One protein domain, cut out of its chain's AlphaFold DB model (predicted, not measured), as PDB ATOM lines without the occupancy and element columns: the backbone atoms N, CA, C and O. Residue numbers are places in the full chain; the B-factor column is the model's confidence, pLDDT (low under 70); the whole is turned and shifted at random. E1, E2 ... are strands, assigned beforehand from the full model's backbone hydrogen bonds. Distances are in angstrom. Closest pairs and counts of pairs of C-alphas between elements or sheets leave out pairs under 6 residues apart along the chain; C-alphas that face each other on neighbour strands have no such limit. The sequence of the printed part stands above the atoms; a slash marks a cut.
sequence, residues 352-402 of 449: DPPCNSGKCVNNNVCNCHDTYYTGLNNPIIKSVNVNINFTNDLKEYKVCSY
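This is residues 352 to 402 of the 449 residues of an uncharacterized protein of Piromyces sp. (strain E2) (UniProt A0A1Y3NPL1). There is little regular structure: two separate strand hairpins, a small one of E1 and E2 and a longer one of E3 and E4, sit at opposite ends of an elongated shape, joined by one long unnamed stretch, residues 368 to 384. The printed part has 51 residues, with no named helix and four strands in the order E1, E2, E3, E4. The class is all strand, with 19 residues in named elements, and each two-stranded sheet is antiparallel. The whole is extended, with a radius of gyration of the C-alphas of 15.3 A and spans of 44 by 23 by 14 A.

E1, residues 359 to 362, and E2, residues 365 to 367, form a hairpin at 138 degrees; N 359 and O 367 are within hydrogen-bond range at 3.0 A. E3, residues 385 to 390, and E4, residues 396 to 401, form a hairpin at 148 degrees, with N 387 and O 399 at 3.0 A. E1 and E2 are apart from E3 and E4.

E1 begins at C-alpha 359 (239.928, 278.419, 225.764) and is 9.0 A long; E2 is 6.6 A. E3 is 16.1 A and E4 15.7 A, ending at C-alpha 401 (229.086, 292.025, 251.278).

The C-alphas farthest apart, of Lys 359 and Asn 392, are 44.5 A apart. The printed part has no cut. The link E2 to E3 is long, at 17 residues; residues 372 to 384 have pLDDT under 70.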
ATOM      1  N   ASP A 352     229.578 281.161 229.114       90.56
ATOM      2  CA  ASP A 352     228.763 282.371 229.122       90.56
ATOM      3  C   ASP A 352     228.969 283.137 230.451       90.56
ATOM      4  O   ASP A 352     228.536 282.671 231.512       90.56
ATOM      5  N   PRO A 353     229.671 284.290 230.447       89.50
ATOM      6  CA  PRO A 353     230.229 284.970 229.275       89.50
ATOM      7  C   PRO A 353     231.412 284.207 228.644       89.50
ATOM      8  O   PRO A 353     232.059 283.402 229.326       89.50
ATOM      9  N   PRO A 354     231.748 284.480 227.367       89.12
ATOM     10  CA  PRO A 354     232.897 283.863 226.712       89.12
ATOM     11  C   PRO A 354     234.204 284.180 227.454       89.12
ATOM     12  O   PRO A 354     234.354 285.226 228.088       89.12
ATOM     13  N   CYS A 355     235.176 283.268 227.371       82.81
ATOM     14  CA  CYS A 355     236.484 283.448 227.995       82.81
ATOM     15  C   CYS A 355     237.207 284.668 227.403       82.81
ATOM     16  O   CYS A 355     237.512 284.676 226.214       82.81
ATOM     17  N   ASN A 356     237.523 285.671 228.233       84.56
ATOM     18  CA  ASN A 356     238.214 286.892 227.793       84.56
ATOM     19  C   ASN A 356     239.570 286.593 227.127       84.56
ATOM     20  O   ASN A 356     239.877 287.115 226.061       84.56
ATOM     21  N   SER A 357     240.385 285.766 227.782       81.75
ATOM     22  CA  SER A 357     241.713 285.356 227.329       81.75
ATOM     23  C   SER A 357     241.932 283.904 227.757       81.75
ATOM     24  O   SER A 357     242.365 283.634 228.874       81.75
ATOM     25  N   GLY A 358     241.542 282.958 226.907       86.06
ATOM     26  CA  GLY A 358     241.646 281.528 227.196       86.06
ATOM     27  C   GLY A 358     240.738 280.690 226.305       86.06
ATOM     28  O   GLY A 358     239.955 281.222 225.519       86.06
ATOM     29  N   LYS A 359     240.831 279.365 226.438       90.12
ATOM     30  CA  LYS A 359     239.928 278.419 225.764       90.12
ATOM     31  C   LYS A 359     238.906 277.890 226.762       90.12
ATOM     32  O   LYS A 359     239.267 277.547 227.884       90.12
ATOM     33  N   CYS A 360     237.644 277.804 226.357       89.50
ATOM     34  CA  CYS A 360     236.621 277.136 227.155       89.50
ATOM     35  C   CYS A 360     236.906 275.627 227.126       89.50
ATOM     36  O   CYS A 360     236.815 275.001 226.073       89.50
ATOM     37  N   VAL A 361     237.335 275.063 228.254       91.50
ATOM     38  CA  VAL A 361     237.709 273.639 228.371       91.50
ATOM     39  C   VAL A 361     236.653 272.815 229.096       91.50
ATOM     40  O   VAL A 361     236.761 271.601 229.153       91.50
ATOM     41  N   ASN A 362     235.649 273.461 229.681       91.62
ATOM     42  CA  ASN A 362     234.435 272.852 230.216       91.62
ATOM     43  C   ASN A 362     233.357 273.949 230.271       91.62
ATOM     44  O   ASN A 362     233.685 275.128 230.128       91.62
ATOM     45  N   ASN A 363     232.091 273.594 230.478       89.75
ATOM     46  CA  ASN A 363     231.016 274.570 230.608       89.75
ATOM     47  C   ASN A 363     231.341 275.579 231.717       89.75
ATOM     48  O   ASN A 363     231.490 275.214 232.883       89.75
ATOM     49  N   ASN A 364     231.473 276.852 231.333       88.19
ATOM     50  CA  ASN A 364     231.894 277.958 232.200       88.19
ATOM     51  C   ASN A 364     233.256 277.765 232.905       88.19
ATOM     52  O   ASN A 364     233.508 278.374 233.946       88.19
ATOM     53  N   VAL A 365     234.160 276.960 232.333       88.12
ATOM     54  CA  VAL A 365     235.543 276.803 232.810       88.12
ATOM     55  C   VAL A 365     236.517 277.194 231.705       88.12
ATOM     56  O   VAL A 365     236.665 276.507 230.692       88.12
ATOM     57  N   CYS A 366     237.221 278.300 231.928       86.06
ATOM     58  CA  CYS A 366     238.248 278.801 231.025       86.06
ATOM     59  C   CYS A 366     239.625 278.276 231.433       86.06
ATOM     60  O   CYS A 366     240.045 278.439 232.579       86.06
ATOM     61  N   ASN A 367     240.351 277.698 230.481       86.81
ATOM     62  CA  ASN A 367     241.780 277.483 230.616       86.81
ATOM     63  C   ASN A 367     242.518 278.739 230.143       86.81
ATOM     64  O   ASN A 367     242.522 279.056 228.950       86.81
ATOM     65  N   CYS A 368     243.133 279.430 231.098       84.31
ATOM     66  CA  CYS A 368     243.891 280.659 230.893       84.31
ATOM     67  C   CYS A 368     245.409 280.438 231.038       84.31
ATOM     68  O   CYS A 368     246.136 281.414 231.191       84.31
ATOM     69  N   HIS A 369     245.890 279.185 231.031       82.19
ATOM     70  CA  HIS A 369     247.287 278.844 231.349       82.19
ATOM     71  C   HIS A 369     248.311 279.507 230.412       82.19
ATOM     72  O   HIS A 369     249.381 279.896 230.866       82.19
ATOM     73  N   ASP A 370     247.942 279.738 229.149       76.69
ATOM     74  CA  ASP A 370     248.777 280.443 228.161       76.69
ATOM     75  C   ASP A 370     248.574 281.971 228.179       76.69
ATOM     76  O   ASP A 370     248.936 282.675 227.237       76.69
ATOM     77  N   THR A 371     247.938 282.509 229.222       73.75
ATOM     78  CA  THR A 371     247.626 283.938 229.335       73.75
ATOM     79  C   THR A 371     248.148 284.510 230.646       73.75
ATOM     80  O   THR A 371     248.253 283.816 231.651       73.75
ATOM     81  N   TYR A 372     248.422 285.815 230.663       67.44
ATOM     82  CA  TYR A 372     248.878 286.536 231.859       67.44
ATOM     83  C   TYR A 372     247.808 286.665 232.963       67.44
ATOM     84  O   TYR A 372     248.055 287.304 233.984       67.44
ATOM     85  N   TYR A 373     246.618 286.087 232.770       57.22
ATOM     86  CA  TYR A 373     245.479 286.226 233.669       57.22
ATOM     87  C   TYR A 373     245.166 284.900 234.372       57.22
ATOM     88  O   TYR A 373     244.783 283.915 233.746       57.22
ATOM     89  N   THR A 374     245.261 284.886 235.702       47.94
ATOM     90  CA  THR A 374     244.832 283.775 236.559       47.94
ATOM     91  C   THR A 374     243.568 284.178 237.320       47.94
ATOM     92  O   THR A 374     243.591 285.049 238.184       47.94
ATOM     93  N   GLY A 375     242.423 283.571 236.997       51.56
ATOM     94  CA  GLY A 375     241.185 283.851 237.725       51.56
ATOM     95  C   GLY A 375     240.031 282.921 237.364       51.56
ATOM     96  O   GLY A 375     239.680 282.781 236.195       51.56
ATOM     97  N   LEU A 376     239.405 282.323 238.385       50.66
ATOM     98  CA  LEU A 376     238.068 281.739 238.282       50.66
ATOM     99  C   LEU A 376     237.095 282.872 237.958       50.66
ATOM    100  O   LEU A 376     236.684 283.628 238.841       50.66
ATOM    101  N   ASN A 377     236.729 283.001 236.688       48.41
ATOM    102  CA  ASN A 377     235.696 283.927 236.255       48.41
ATOM    103  C   ASN A 377     234.335 283.333 236.658       48.41
ATOM    104  O   ASN A 377     233.602 282.811 235.831       48.41
ATOM    105  N   ASN A 378     234.033 283.328 237.959       49.28
ATOM    106  CA  ASN A 378     232.724 282.942 238.461       49.28
ATOM    107  C   ASN A 378     231.796 284.162 238.301       49.28
ATOM    108  O   ASN A 378     231.953 285.137 239.046       49.28
ATOM    109  N   PRO A 379     230.840 284.161 237.352       50.09
ATOM    110  CA  PRO A 379     229.973 285.313 237.095       50.09
ATOM    111  C   PRO A 379     229.126 285.714 238.317       50.09
ATOM    112  O   PRO A 379     228.664 286.850 238.403       50.09
ATOM    113  N   ILE A 380     229.000 284.839 239.322       48.84
ATOM    114  CA  ILE A 380     228.305 285.131 240.583       48.84
ATOM    115  C   ILE A 380     229.077 286.158 241.441       48.84
ATOM    116  O   ILE A 380     228.463 286.945 242.173       48.84
ATOM    117  N   ILE A 381     230.410 286.219 241.318       50.25
ATOM    118  CA  ILE A 381     231.276 287.051 242.172       50.25
ATOM    119  C   ILE A 381     231.357 288.509 241.691       50.25
ATOM    120  O   ILE A 381     231.655 289.388 242.495       50.25
ATOM    121  N   LYS A 382     230.938 288.830 240.454       49.47
ATOM    122  CA  LYS A 382     230.845 290.231 239.978       49.47
ATOM    123  C   LYS A 382     229.890 291.114 240.799       49.47
ATOM    124  O   LYS A 382     229.853 292.321 240.596       49.47
ATOM    125  N   SER A 383     229.125 290.529 241.723       57.81
ATOM    126  CA  SER A 383     228.204 291.254 242.600       57.81
ATOM    127  C   SER A 383     228.602 291.259 244.078       57.81
ATOM    128  O   SER A 383     227.829 291.764 244.874       57.81
ATOM    129  N   VAL A 384     229.742 290.705 244.497       60.50
ATOM    130  CA  VAL A 384     230.100 290.659 245.927       60.50
ATOM    131  C   VAL A 384     231.259 291.611 246.196       60.50
ATOM    132  O   VAL A 384     232.385 291.354 245.782       60.50
ATOM    133  N   ASN A 385     230.985 292.703 246.914       70.56
ATOM    134  CA  ASN A 385     232.024 293.613 247.382       70.56
ATOM    135  C   ASN A 385     232.757 292.946 248.547       70.56
ATOM    136  O   ASN A 385     232.162 292.703 249.603       70.56
ATOM    137  N   VAL A 386     234.033 292.631 248.344       75.56
ATOM    138  CA  VAL A 386     234.898 292.052 249.373       75.56
ATOM    139  C   VAL A 386     235.656 293.186 250.050       75.56
ATOM    140  O   VAL A 386     236.553 293.769 249.451       75.56
ATOM    141  N   ASN A 387     235.300 293.481 251.298       84.44
ATOM    142  CA  ASN A 387     236.012 294.457 252.118       84.44
ATOM    143  C   ASN A 387     236.937 293.720 253.089       84.44
ATOM    144  O   ASN A 387     236.550 292.702 253.670       84.44
ATOM    145  N   ILE A 388     238.160 294.218 253.259       87.00
ATOM    146  CA  ILE A 388     239.096 293.705 254.264       87.00
ATOM    147  C   ILE A 388     238.745 294.374 255.595       87.00
ATOM    148  O   ILE A 388     238.667 295.596 255.661       87.00
ATOM    149  N   ASN A 389     238.513 293.572 256.630       90.88
ATOM    150  CA  ASN A 389     238.287 294.027 258.000       90.88
ATOM    151  C   ASN A 389     239.317 293.392 258.937       90.88
ATOM    152  O   ASN A 389     239.919 292.369 258.615       90.88
ATOM    153  N   PHE A 390     239.476 293.985 260.118       92.06
ATOM    154  CA  PHE A 390     240.370 293.493 261.162       92.06
ATOM    155  C   PHE A 390     239.561 293.021 262.369       92.06
ATOM    156  O   PHE A 390     238.548 293.627 262.728       92.06
ATOM    157  N   THR A 391     239.968 291.910 262.972       87.94
ATOM    158  CA  THR A 391     239.468 291.471 264.282       87.94
ATOM    159  C   THR A 391     240.088 292.313 265.405       87.94
ATOM    160  O   THR A 391     241.020 293.084 265.183       87.94
ATOM    161  N   ASN A 392     239.593 292.158 266.639       88.69
ATOM    162  CA  ASN A 392     240.103 292.898 267.804       88.69
ATOM    163  C   ASN A 392     241.582 292.592 268.130       88.69
ATOM    164  O   ASN A 392     242.235 293.396 268.783       88.69
ATOM    165  N   ASP A 393     242.112 291.457 267.665       92.31
ATOM    166  CA  ASP A 393     243.534 291.088 267.720       92.31
ATOM    167  C   ASP A 393     244.315 291.483 266.449       92.31
ATOM    168  O   ASP A 393     245.406 290.970 266.214       92.31
ATOM    169  N   LEU A 394     243.766 292.393 265.633       87.69
ATOM    170  CA  LEU A 394     244.356 292.929 264.398       87.69
ATOM    171  C   LEU A 394     244.619 291.888 263.296       87.69
ATOM    172  O   LEU A 394     245.452 292.115 262.420       87.69
ATOM    173  N   LYS A 395     243.897 290.761 263.280       82.81
ATOM    174  CA  LYS A 395     243.979 289.812 262.161       82.81
ATOM    175  C   LYS A 395     243.059 290.235 261.026       82.81
ATOM    176  O   LYS A 395     241.875 290.501 261.234       82.81
ATOM    177  N   GLU A 396     243.605 290.256 259.816       88.75
ATOM    178  CA  GLU A 396     242.837 290.520 258.600       88.75
ATOM    179  C   GLU A 396     241.887 289.364 258.284       88.75
ATOM    180  O   GLU A 396     242.278 288.196 258.239       88.75
ATOM    181  N   TYR A 397     240.632 289.697 257.996       80.94
ATOM    182  CA  TYR A 397     239.663 288.780 257.416       80.94
ATOM    183  C   TYR A 397     238.834 289.484 256.340       80.94
ATOM    184  O   TYR A 397     238.625 290.698 256.351       80.94
ATOM    185  N   LYS A 398     238.365 288.709 255.362       84.62
ATOM    186  CA  LYS A 398     237.597 289.225 254.225       84.62
ATOM    187  C   LYS A 398     236.107 289.117 254.520       84.62
ATOM    188  O   LYS A 398     235.593 288.017 254.715       84.62
ATOM    189  N   VAL A 399     235.405 290.248 254.510       84.44
ATOM    190  CA  VAL A 399     233.944 290.297 254.615       84.44
ATOM    191  C   VAL A 399     233.350 290.413 253.221       84.44
ATOM    192  O   VAL A 399     233.510 291.419 252.529       84.44
ATOM    193  N   CYS A 400     232.623 289.376 252.826       79.12
ATOM    194  CA  CYS A 400     231.834 289.370 251.604       79.12
ATOM    195  C   CYS A 400     230.511 290.105 251.848       79.12
ATOM    196  O   CYS A 400     229.654 289.636 252.597       79.12
ATOM    197  N   SER A 401     230.325 291.257 251.205       80.25
ATOM    198  CA  SER A 401     229.086 292.025 251.278       80.25
ATOM    199  C   SER A 401     228.343 291.995 249.942       80.25
ATOM    200  O   SER A 401     228.859 292.392 248.899       80.25
ATOM    201  N   TYR A 402     227.101 291.506 249.964       80.44
ATOM    202  CA  TYR A 402     226.198 291.661 248.825       80.44
ATOM    203  C   TYR A 402     225.781 293.130 248.661       80.44
ATOM    204  O   TYR A 402     225.596 293.803 249.683       80.44
TER     205      TYR A 402